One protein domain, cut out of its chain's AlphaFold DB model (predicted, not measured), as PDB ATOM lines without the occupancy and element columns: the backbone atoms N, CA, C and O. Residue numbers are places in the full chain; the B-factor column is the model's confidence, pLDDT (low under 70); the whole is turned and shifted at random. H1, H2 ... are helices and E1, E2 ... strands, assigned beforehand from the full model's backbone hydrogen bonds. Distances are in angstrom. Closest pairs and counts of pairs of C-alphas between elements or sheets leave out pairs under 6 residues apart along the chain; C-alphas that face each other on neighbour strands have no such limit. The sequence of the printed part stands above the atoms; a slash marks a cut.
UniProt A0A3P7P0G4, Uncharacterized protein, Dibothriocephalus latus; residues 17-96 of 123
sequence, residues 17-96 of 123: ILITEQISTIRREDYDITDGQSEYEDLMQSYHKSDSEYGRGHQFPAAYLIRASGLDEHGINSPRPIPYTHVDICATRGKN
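Overview. This is residues 17 to 96 of the 123 residues of an uncharacterized protein of Dibothriocephalus latus (UniProt A0A3P7P0G4). With little regular structure, this domain is mostly loops round H2 in the middle, with H1 packed on it, hairpin E1-E2 to one side, H4 far out and residues 48 to 53 sticking out. The 80 printed residues, 29 in named elements, run E1, E2, H1, H2, H3, H4: mixed class, an antiparallel sheet, only just compact, close to loose, radius of gyration of the C-alphas 13.9 A, spans 41 by 31 by 23 A.

Arrangement. Start at hairpin E1, residues 17 to 19, and E2, residues 22 to 24, antiparallel at 160 degrees; N 17 and O 24 are 2.7 A apart, within hydrogen-bond range. Residues 18 to 19 also pair, parallel, with residues 87 to 88. H1, residues 28 to 32, touches H2, residues 59 to 68; their closest C-alphas, of Tyr 31 and Ala 63, are 5.4 A apart. H3, residues 71 to 74, is close to H2 but not clearly touching; the closest C-alphas, of Ile 66 and Asp 72, are 5.9 A apart. H4, residues 90 to 93, is apart from H2. H1 and H2 have every O i to N i+4 pair within hydrogen-bond range; H3 and H4 are too short for one.

Along the chain. Find C-alpha 17 at (-15.121, 8.722, -15.746), where E1 begins; H2 runs 14.1 A from C-alpha 59; H4 ends at C-alpha 93, (-27.366, -0.914, -8.649).

Size, cuts and confidence. The C-alphas farthest apart, of Pro 79 and Asn 96, are 45.2 A apart. The printed part has no cut; links H1 to H2 and H3 to H4 are long. Residues 17 to 22 and 48 to 56 have pLDDT under 70.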
ATOM      1  N   ILE A  17     -14.439   9.727 -16.557       42.78
ATOM      2  CA  ILE A  17     -15.121   8.722 -15.746       42.78
ATOM      3  C   ILE A  17     -16.610   8.986 -15.895       42.78
ATOM      4  O   ILE A  17     -17.081  10.089 -15.604       42.78
ATOM      5  N   LEU A  18     -17.346   7.973 -16.327       45.38
ATOM      6  CA  LEU A  18     -18.794   8.024 -16.323       45.38
ATOM      7  C   LEU A  18     -19.285   7.407 -15.013       45.38
ATOM      8  O   LEU A  18     -19.367   6.187 -14.911       45.38
ATOM      9  N   ILE A  19     -19.636   8.236 -14.029       49.88
ATOM     10  CA  ILE A  19     -20.767   7.863 -13.177       49.88
ATOM     11  C   ILE A  19     -21.980   8.082 -14.072       49.88
ATOM     12  O   ILE A  19     -22.068   9.089 -14.773       49.88
ATOM     13  N   THR A  20     -22.931   7.164 -14.086       51.66
ATOM     14  CA  THR A  20     -24.121   7.258 -14.953       51.66
ATOM     15  C   THR A  20     -24.953   8.535 -14.758       51.66
ATOM     16  O   THR A  20     -25.816   8.823 -15.577       51.66
ATOM     17  N   GLU A  21     -24.680   9.301 -13.699       52.72
ATOM     18  CA  GLU A  21     -25.292  10.589 -13.364       52.72
ATOM     19  C   GLU A  21     -24.333  11.792 -13.551       52.72
ATOM     20  O   GLU A  21     -24.791  12.926 -13.672       52.72
ATOM     21  N   GLN A  22     -23.010  11.573 -13.631       60.53
ATOM     22  CA  GLN A  22     -22.017  12.643 -13.779       60.53
ATOM     23  C   GLN A  22     -20.784  12.208 -14.580       60.53
ATOM     24  O   GLN A  22     -20.127  11.208 -14.283       60.53
ATOM     25  N   ILE A  23     -20.400  13.043 -15.544       73.94
ATOM     26  CA  ILE A  23     -19.140  12.903 -16.268       73.94
ATOM     27  C   ILE A  23     -18.034  13.621 -15.480       73.94
ATOM     28  O   ILE A  23     -18.087  14.834 -15.286       73.94
ATOM     29  N   SER A  24     -17.049  12.871 -14.996       77.44
ATOM     30  CA  SER A  24     -15.928  13.371 -14.188       77.44
ATOM     31  C   SER A  24     -14.607  13.231 -14.930       77.44
ATOM     32  O   SER A  24     -14.445  12.293 -15.693       77.44
ATOM     33  N   THR A  25     -13.632  14.105 -14.690       83.19
ATOM     34  CA  THR A  25     -12.291  13.976 -15.287       83.19
ATOM     35  C   THR A  25     -11.265  13.497 -14.275       83.19
ATOM     36  O   THR A  25     -11.135  14.148 -13.239       83.19
ATOM     37  N   ILE A  26     -10.509  12.439 -14.581       84.25
ATOM     38  CA  ILE A  26      -9.360  12.029 -13.753       84.25
ATOM     39  C   ILE A  26      -8.275  13.084 -13.879       84.25
ATOM     40  O   ILE A  26      -7.955  13.520 -14.989       84.25
ATOM     41  N   ARG A  27      -7.724  13.511 -12.747       84.44
ATOM     42  CA  ARG A  27      -6.644  14.490 -12.700       84.44
ATOM     43  C   ARG A  27      -5.336  13.837 -12.284       84.44
ATOM     44  O   ARG A  27      -5.291  12.667 -11.923       84.44
ATOM     45  N   ARG A  28      -4.250  14.602 -12.367       85.19
ATOM     46  CA  ARG A  28      -2.906  14.101 -12.074       85.19
ATOM     47  C   ARG A  28      -2.786  13.652 -10.621       85.19
ATOM     48  O   ARG A  28      -2.295  12.562 -10.368       85.19
ATOM     49  N   GLU A  29      -3.315  14.456  -9.707       84.50
ATOM     50  CA  GLU A  29      -3.318  14.165  -8.279       84.50
ATOM     51  C   GLU A  29      -4.049  12.857  -7.941       84.50
ATOM     52  O   GLU A  29      -3.655  12.170  -7.006       84.50
ATOM     53  N   ASP A  30      -5.057  12.463  -8.728       84.81
ATOM     54  CA  ASP A  30      -5.783  11.208  -8.513       84.81
ATOM     55  C   ASP A  30      -4.891   9.983  -8.799       84.81
ATOM     56  O   ASP A  30      -5.081   8.936  -8.185       84.81
ATOM     57  N   TYR A  31      -3.897  10.114  -9.689       87.06
ATOM     58  CA  TYR A  31      -2.891   9.079  -9.946       87.06
ATOM     59  C   TYR A  31      -1.802   9.054  -8.875       87.06
ATOM     60  O   TYR A  31      -1.387   7.971  -8.473       87.06
ATOM     61  N   ASP A  32      -1.355  10.216  -8.401       87.69
ATOM     62  CA  ASP A  32      -0.276  10.315  -7.408       87.69
ATOM     63  C   ASP A  32      -0.677   9.640  -6.076       87.69
ATOM     64  O   ASP A  32       0.140   9.023  -5.399       87.69
ATOM     65  N   ILE A  33      -1.966   9.680  -5.711       84.06
ATOM     66  CA  ILE A  33      -2.486   9.033  -4.489       84.06
ATOM     67  C   ILE A  33      -2.442   7.497  -4.584       84.06
ATOM     68  O   ILE A  33      -2.460   6.816  -3.560       84.06
ATOM     69  N   THR A  34      -2.391   6.939  -5.798       88.31
ATOM     70  CA  THR A  34      -2.326   5.481  -6.013       88.31
ATOM     71  C   THR A  34      -0.924   4.914  -5.844       88.31
ATOM     72  O   THR A  34      -0.788   3.696  -5.820       88.31
ATOM     73  N   ASP A  35       0.103   5.754  -5.712       88.75
ATOM     74  CA  ASP A  35       1.478   5.295  -5.531       88.75
ATOM     75  C   ASP A  35       1.655   4.574  -4.183       88.75
ATOM     76  O   ASP A  35       1.098   4.973  -3.149       88.75
ATOM     77  N   GLY A  36       2.457   3.507  -4.198       87.06
ATOM     78  CA  GLY A  36       2.821   2.761  -3.000       87.06
ATOM     79  C   GLY A  36       3.434   3.649  -1.914       87.06
ATOM     80  O   GLY A  36       4.286   4.499  -2.174       87.06
ATOM     81  N   GLN A  37       2.998   3.458  -0.669       84.38
ATOM     82  CA  GLN A  37       3.490   4.202   0.496       84.38
ATOM     83  C   GLN A  37       4.688   3.507   1.162       84.38
ATOM     84  O   GLN A  37       5.280   4.046   2.100       84.38
ATOM     85  N   SER A  38       5.039   2.303   0.704       85.44
ATOM     86  CA  SER A  38       6.163   1.513   1.202       85.44
ATOM     87  C   SER A  38       6.877   0.777   0.071       85.44
ATOM     88  O   SER A  38       6.351   0.643  -1.025       85.44
ATOM     89  N   GLU A  39       8.061   0.242   0.361       90.25
ATOM     90  CA  GLU A  39       8.851  -0.579  -0.570       90.25
ATOM     91  C   GLU A  39       8.215  -1.936  -0.930       90.25
ATOM     92  O   GLU A  39       8.710  -2.627  -1.816       90.25
ATOM     93  N   TYR A  40       7.140  -2.334  -0.241       89.94
ATOM     94  CA  TYR A  40       6.471  -3.625  -0.435       89.94
ATOM     95  C   TYR A  40       5.285  -3.557  -1.404       89.94
ATOM     96  O   TYR A  40       4.665  -4.584  -1.679       89.94
ATOM     97  N   GLU A  41       4.943  -2.366  -1.892       89.06
ATOM     98  CA  GLU A  41       3.813  -2.144  -2.788       89.06
ATOM     99  C   GLU A  41       4.181  -1.149  -3.888       89.06
ATOM    100  O   GLU A  41       4.761  -0.101  -3.624       89.06
ATOM    101  N   ASP A  42       3.800  -1.459  -5.126       90.19
ATOM    102  CA  ASP A  42       3.937  -0.515  -6.239       90.19
ATOM    103  C   ASP A  42       2.754   0.459  -6.283       90.19
ATOM    104  O   ASP A  42       2.911   1.641  -6.589       90.19
ATOM    105  N   LEU A  43       1.554  -0.043  -5.964       91.12
ATOM    106  CA  LEU A  43       0.304   0.706  -6.005       91.12
ATOM    107  C   LEU A  43      -0.574   0.397  -4.792       91.12
ATOM    108  O   LEU A  43      -0.775  -0.764  -4.429       91.12
ATOM    109  N   MET A  44      -1.187   1.435  -4.235       88.62
ATOM    110  CA  MET A  44      -2.134   1.348  -3.133       88.62
ATOM    111  C   MET A  44      -3.572   1.263  -3.664       88.62
ATOM    112  O   MET A  44      -4.046   2.150  -4.369       88.62
ATOM    113  N   GLN A  45      -4.292   0.201  -3.288       86.88
ATOM    114  CA  GLN A  45      -5.682  -0.042  -3.722       86.88
ATOM    115  C   GLN A  45      -6.736   0.739  -2.925       86.88
ATOM    116  O   GLN A  45      -7.888   0.844  -3.343       86.88
ATOM    117  N   SER A  46      -6.372   1.231  -1.742       80.06
ATOM    118  CA  SER A  46      -7.271   1.946  -0.839       80.06
ATOM    119  C   SER A  46      -6.485   2.941  -0.006       80.06
ATOM    120  O   SER A  46      -5.538   2.556   0.675       80.06
ATOM    121  N   TYR A  47      -6.902   4.203  -0.017       71.75
ATOM    122  CA  TYR A  47      -6.262   5.236   0.786       71.75
ATOM    123  C   TYR A  47      -6.870   5.291   2.193       71.75
ATOM    124  O   TYR A  47      -8.088   5.356   2.351       71.75
ATOM    125  N   HIS A  48      -6.027   5.256   3.228       62.62
ATOM    126  CA  HIS A  48      -6.468   5.139   4.626       62.62
ATOM    127  C   HIS A  48      -6.536   6.467   5.397       62.62
ATOM    128  O   HIS A  48      -6.911   6.459   6.571       62.62
ATOM    129  N   LYS A  49      -6.182   7.612   4.793       59.66
ATOM    130  CA  LYS A  49      -6.275   8.903   5.495       59.66
ATOM    131  C   LYS A  49      -7.666   9.511   5.342       59.66
ATOM    132  O   LYS A  49      -8.223   9.557   4.250       59.66
ATOM    133  N   SER A  50      -8.194  10.017   6.451       52.22
ATOM    134  CA  SER A  50      -9.516  10.640   6.589       52.22
ATOM    135  C   SER A  50      -9.612  12.059   6.013       52.22
ATOM    136  O   SER A  50     -10.535  12.796   6.362       52.22
ATOM    137  N   ASP A  51      -8.652  12.481   5.190       51.62
ATOM    138  CA  ASP A  51      -8.603  13.851   4.692       51.62
ATOM    139  C   ASP A  51      -9.671  14.049   3.614       51.62
ATOM    140  O   ASP A  51      -9.520  13.664   2.455       51.62
ATOM    141  N   SER A  52     -10.764  14.696   4.025       51.62
ATOM    142  CA  SER A  52     -11.865  15.147   3.162       51.62
ATOM    143  C   SER A  52     -11.425  16.044   1.990       51.62
ATOM    144  O   SER A  52     -12.195  16.235   1.051       51.62
ATOM    145  N   GLU A  53     -10.184  16.552   2.008       51.91
ATOM    146  CA  GLU A  53      -9.559  17.292   0.903       51.91
ATOM    147  C   GLU A  53      -9.302  16.427  -0.340       51.91
ATOM    148  O   GLU A  53      -9.379  16.937  -1.457       51.91
ATOM    149  N   TYR A  54      -9.124  15.109  -0.193       54.06
ATOM    150  CA  TYR A  54      -9.044  14.169  -1.322       54.06
ATOM    151  C   TYR A  54     -10.432  13.672  -1.769       54.06
ATOM    152  O   TYR A  54     -10.576  12.551  -2.254       54.06
ATOM    153  N   GLY A  55     -11.476  14.494  -1.597       52.47
ATOM    154  CA  GLY A  55     -12.906  14.192  -1.779       52.47
ATOM    155  C   GLY A  55     -13.379  13.814  -3.195       52.47
ATOM    156  O   GLY A  55     -14.540  14.027  -3.533       52.47
ATOM    157  N   ARG A  56     -12.515  13.242  -4.039       68.38
ATOM    158  CA  ARG A  56     -12.813  12.719  -5.383       68.38
ATOM    159  C   ARG A  56     -12.975  11.193  -5.347       68.38
ATOM    160  O   ARG A  56     -12.445  10.492  -6.199       68.38
ATOM    161  N   GLY A  57     -13.677  10.672  -4.339       72.75
ATOM    162  CA  GLY A  57     -13.628   9.259  -3.928       72.75
ATOM    163  C   GLY A  57     -13.883   8.206  -5.017       72.75
ATOM    164  O   GLY A  57     -13.320   7.121  -4.928       72.75
ATOM    165  N   HIS A  58     -14.660   8.500  -6.065       78.94
ATOM    166  CA  HIS A  58     -14.873   7.574  -7.195       78.94
ATOM    167  C   HIS A  58     -13.755   7.600  -8.244       78.94
ATOM    168  O   HIS A  58     -13.657   6.709  -9.084       78.94
ATOM    169  N   GLN A  59     -12.903   8.621  -8.221       85.25
ATOM    170  CA  GLN A  59     -11.844   8.804  -9.209       85.25
ATOM    171  C   GLN A  59     -10.578   8.052  -8.844       85.25
ATOM    172  O   GLN A  59      -9.916   7.530  -9.734       85.25
ATOM    173  N   PHE A  60     -10.289   7.929  -7.549       86.12
ATOM    174  CA  PHE A  60      -9.160   7.145  -7.065       86.12
ATOM    175  C   PHE A  60      -9.231   5.667  -7.510       86.12
ATOM    176  O   PHE A  60      -8.262   5.195  -8.102       86.12
ATOM    177  N   PRO A  61     -10.359   4.938  -7.350       88.25
ATOM    178  CA  PRO A  61     -10.471   3.569  -7.855       88.25
ATOM    179  C   PRO A  61     -10.260   3.473  -9.369       88.25
ATOM    180  O   PRO A  61      -9.617   2.541  -9.849       88.25
ATOM    181  N   ALA A  62     -10.759   4.448 -10.132       90.06
ATOM    182  CA  ALA A  62     -10.545   4.492 -11.573       90.06
ATOM    183  C   ALA A  62      -9.066   4.737 -11.928       90.06
ATOM    184  O   ALA A  62      -8.531   4.056 -12.801       90.06
ATOM    185  N   ALA A  63      -8.394   5.661 -11.234       90.12
ATOM    186  CA  ALA A  63      -6.969   5.931 -11.406       90.12
ATOM    187  C   ALA A  63      -6.118   4.703 -11.047       90.12
ATOM    188  O   ALA A  63      -5.223   4.343 -11.811       90.12
ATOM    189  N   TYR A  64      -6.458   4.004  -9.959       91.19
ATOM    190  CA  TYR A  64      -5.799   2.761  -9.559       91.19
ATOM    191  C   TYR A  64      -5.909   1.698 -10.655       91.19
ATOM    192  O   TYR A  64      -4.904   1.112 -11.042       91.19
ATOM    193  N   LEU A  65      -7.105   1.482 -11.214       93.25
ATOM    194  CA  LEU A  65      -7.303   0.506 -12.292       93.25
ATOM    195  C   LEU A  65      -6.530   0.871 -13.564       93.25
ATOM    196  O   LEU A  65      -6.009  -0.018 -14.239       93.25
ATOM    197  N   ILE A  66      -6.436   2.158 -13.899       92.69
ATOM    198  CA  ILE A  66      -5.652   2.628 -15.048       92.69
ATOM    199  C   ILE A  66      -4.161   2.345 -14.831       92.69
ATOM    200  O   ILE A  66      -3.538   1.758 -15.711       92.69
ATOM    201  N   ARG A  67      -3.614   2.679 -13.654       92.94
ATOM    202  CA  ARG A  67      -2.207   2.415 -13.298       92.94
ATOM    203  C   ARG A  67      -1.905   0.920 -13.238       92.94
ATOM    204  O   ARG A  67      -0.945   0.454 -13.836       92.94
ATOM    205  N   ALA A  68      -2.760   0.143 -12.576       93.75
ATOM    206  CA  ALA A  68      -2.580  -1.300 -12.414       93.75
ATOM    207  C   ALA A  68      -2.647  -2.068 -13.747       93.75
ATOM    208  O   ALA A  68      -2.088  -3.155 -13.864       93.75
ATOM    209  N   SER A  69      -3.330  -1.515 -14.754       93.25
ATOM    210  CA  SER A  69      -3.399  -2.089 -16.103       93.25
ATOM    211  C   SER A  69      -2.350  -1.534 -17.076       93.25
ATOM    212  O   SER A  69      -2.302  -1.993 -18.217       93.25
ATOM    213  N   GLY A  70      -1.527  -0.565 -16.655       92.12
ATOM    214  CA  GLY A  70      -0.554   0.129 -17.507       92.12
ATOM    215  C   GLY A  70      -1.190   1.034 -18.568       92.12
ATOM    216  O   GLY A  70      -0.532   1.437 -19.526       92.12
ATOM    217  N   LEU A  71      -2.487   1.342 -18.454       91.69
ATOM    218  CA  LEU A  71      -3.196   2.190 -19.419       91.69
ATOM    219  C   LEU A  71      -2.759   3.660 -19.347       91.69
ATOM    220  O   LEU A  71      -2.974   4.408 -20.304       91.69
ATOM    221  N   ASP A  72      -2.125   4.076 -18.255       90.19
ATOM    222  CA  ASP A  72      -1.497   5.388 -18.105       90.19
ATOM    223  C   ASP A  72      -0.352   5.613 -19.108       90.19
ATOM    224  O   ASP A  72      -0.180   6.729 -19.603       90.19
ATOM    225  N   GLU A  73       0.348   4.552 -19.522       90.88
ATOM    226  CA  GLU A  73       1.374   4.602 -20.577       90.88
ATOM    227  C   GLU A  73       0.785   4.741 -21.994       90.88
ATOM    228  O   GLU A  73       1.504   5.006 -22.964       90.88
ATOM    229  N   HIS A  74      -0.533   4.582 -22.131       92.75
ATOM    230  CA  HIS A  74      -1.275   4.573 -23.394       92.75
ATOM    231  C   HIS A  74      -2.159   5.816 -23.591       92.75
ATOM    232  O   HIS A  74      -3.093   5.803 -24.398       92.75
ATOM    233  N   GLY A  75      -1.854   6.913 -22.890       86.19
ATOM    234  CA  GLY A  75      -2.513   8.208 -23.086       86.19
ATOM    235  C   GLY A  75      -2.300   8.802 -24.488       86.19
ATOM    236  O   GLY A  75      -1.552   8.274 -25.306       86.19
ATOM    237  N   ILE A  76      -2.928   9.948 -24.781       84.25
ATOM    238  CA  ILE A  76      -2.886  10.558 -26.129       84.25
ATOM    239  C   ILE A  76      -1.467  10.865 -26.639       84.25
ATOM    240  O   ILE A  76      -1.229  10.814 -27.841       84.25
ATOM    241  N   ASN A  77      -0.525  11.154 -25.741       86.25
ATOM    242  CA  ASN A  77       0.863  11.449 -26.104       86.25
ATOM    243  C   ASN A  77       1.735  10.182 -26.218       86.25
ATOM    244  O   ASN A  77       2.943  10.287 -26.419       86.25
ATOM    245  N   SER A  78       1.149   8.993 -26.055       91.56
ATOM    246  CA  SER A  78       1.850   7.715 -26.178       91.56
ATOM    247  C   SER A  78       2.147   7.387 -27.645       91.56
ATOM    248  O   SER A  78       1.319   7.678 -28.510       91.56
ATOM    249  N   PRO A  79       3.258   6.690 -27.956       93.88
ATOM    250  CA  PRO A  79       3.490   6.122 -29.285       93.88
ATOM    251  C   PRO A  79       2.380   5.162 -29.742       93.88
ATOM    252  O   PRO A  79       2.214   4.933 -30.939       93.88
ATOM    253  N   ARG A  80       1.641   4.567 -28.794       93.44
ATOM    254  CA  ARG A  80       0.529   3.643 -29.052       93.44
ATOM    255  C   ARG A  80      -0.671   4.017 -28.170       93.44
ATOM    256  O   ARG A  80      -0.885   3.353 -27.157       93.44
ATOM    257  N   PRO A  81      -1.438   5.065 -28.510       92.88
ATOM    258  CA  PRO A  81      -2.547   5.516 -27.678       92.88
ATOM    259  C   PRO A  81      -3.711   4.515 -27.715       92.88
ATOM    260  O   PRO A  81      -4.060   4.003 -28.782       92.88
ATOM    261  N   ILE A  82      -4.336   4.259 -26.564       93.06
ATOM    262  CA  ILE A  82      -5.512   3.386 -26.442       93.06
ATOM    263  C   ILE A  82      -6.702   4.219 -25.947       93.06
ATOM    264  O   ILE A  82      -6.639   4.780 -24.853       93.06
ATOM    265  N   PRO A  83      -7.812   4.303 -26.709       88.88
ATOM    266  CA  PRO A  83      -9.022   4.946 -26.218       88.88
ATOM    267  C   PRO A  83      -9.651   4.087 -25.115       88.88
ATOM    268  O   PRO A  83     -10.104   2.970 -25.365       88.88
ATOM    269  N   TYR A  84      -9.693   4.623 -23.897       87.06
ATOM    270  CA  TYR A  84     -10.249   3.961 -22.721       87.06
ATOM    271  C   TYR A  84     -11.248   4.870 -21.997       87.06
ATOM    272  O   TYR A  84     -11.138   6.095 -22.005       87.06
ATOM    273  N   THR A  85     -12.256   4.266 -21.373       87.75
ATOM    274  CA  THR A  85     -13.239   4.959 -20.537       87.75
ATOM    275  C   THR A  85     -13.635   4.037 -19.395       87.75
ATOM    276  O   THR A  85     -14.080   2.913 -19.633       87.75
ATOM    277  N   HIS A  86     -13.490   4.522 -18.164       88.62
ATOM    278  CA  HIS A  86     -14.007   3.840 -16.986       88.62
ATOM    279  C   HIS A  86     -15.483   4.208 -16.790       88.62
ATOM    280  O   HIS A  86     -15.846   5.386 -16.821       88.62
ATOM    281  N   VAL A  87     -16.326   3.197 -16.588       89.56
ATOM    282  CA  VAL A  87     -17.758   3.371 -16.330       89.56
ATOM    283  C   VAL A  87     -18.051   2.823 -14.941       89.56
ATOM    284  O   VAL A  87     -18.076   1.608 -14.748       89.56
ATOM    285  N   ASP A  88     -18.260   3.725 -13.988       87.69
ATOM    286  CA  ASP A  88     -18.641   3.378 -12.624       87.69
ATOM    287  C   ASP A  88     -20.167   3.223 -12.547       87.69
ATOM    288  O   ASP A  88     -20.936   4.171 -12.742       87.69
ATOM    289  N   ILE A  89     -20.601   1.990 -12.289       87.31
ATOM    290  CA  ILE A  89     -22.012   1.585 -12.226       87.31
ATOM    291  C   ILE A  89     -22.487   1.350 -10.789       87.31
ATOM    292  O   ILE A  89     -23.586   0.842 -10.578       87.31
ATOM    293  N   CYS A  90     -21.678   1.689  -9.782       82.69
ATOM    294  CA  CYS A  90     -22.017   1.413  -8.387       82.69
ATOM    295  C   CYS A  90     -23.358   2.060  -7.997       82.69
ATOM    296  O   CYS A  90     -24.236   1.402  -7.432       82.69
ATOM    297  N   ALA A  91     -23.564   3.318  -8.398       77.62
ATOM    298  CA  ALA A  91     -24.788   4.068  -8.121       77.62
ATOM    299  C   ALA A  91     -26.040   3.490  -8.808       77.62
ATOM    300  O   ALA A  91     -27.148   3.634  -8.293       77.62
ATOM    301  N   THR A  92     -25.901   2.798  -9.944       76.19
ATOM    302  CA  THR A  92     -27.063   2.289 -10.696       76.19
ATOM    303  C   THR A  92     -27.591   0.966 -10.207       76.19
ATOM    304  O   THR A  92     -28.634   0.514 -10.680       76.19
ATOM    305  N   ARG A  93     -26.919   0.344  -9.241       76.25
ATOM    306  CA  ARG A  93     -27.366  -0.914  -8.649       76.25
ATOM    307  C   ARG A  93     -28.823  -0.851  -8.157       76.25
ATOM    308  O   ARG A  93     -29.504  -1.871  -8.206       76.25
ATOM    309  N   GLY A  94     -29.304   0.319  -7.732       72.44
ATOM    310  CA  GLY A  94     -30.643   0.482  -7.161       72.44
ATOM    311  C   GLY A  94     -30.745  -0.093  -5.744       72.44
ATOM    312  O   GLY A  94     -29.742  -0.464  -5.125       72.44
ATOM    313  N   LYS A  95     -31.962  -0.148  -5.191       76.38
ATOM    314  CA  LYS A  95     -32.198  -0.727  -3.859       76.38
ATOM    315  C   LYS A  95     -32.149  -2.251  -3.923       76.38
ATOM    316  O   LYS A  95     -32.640  -2.855  -4.865       76.38
ATOM    317  N   ASN A  96     -31.671  -2.887  -2.851       77.25
ATOM    318  CA  ASN A  96     -31.607  -4.355  -2.746       77.25
ATOM    319  C   ASN A  96     -32.979  -5.054  -2.850       77.25
ATOM    320  O   ASN A  96     -33.030  -6.268  -3.011       77.25
TER     321      ASN A  96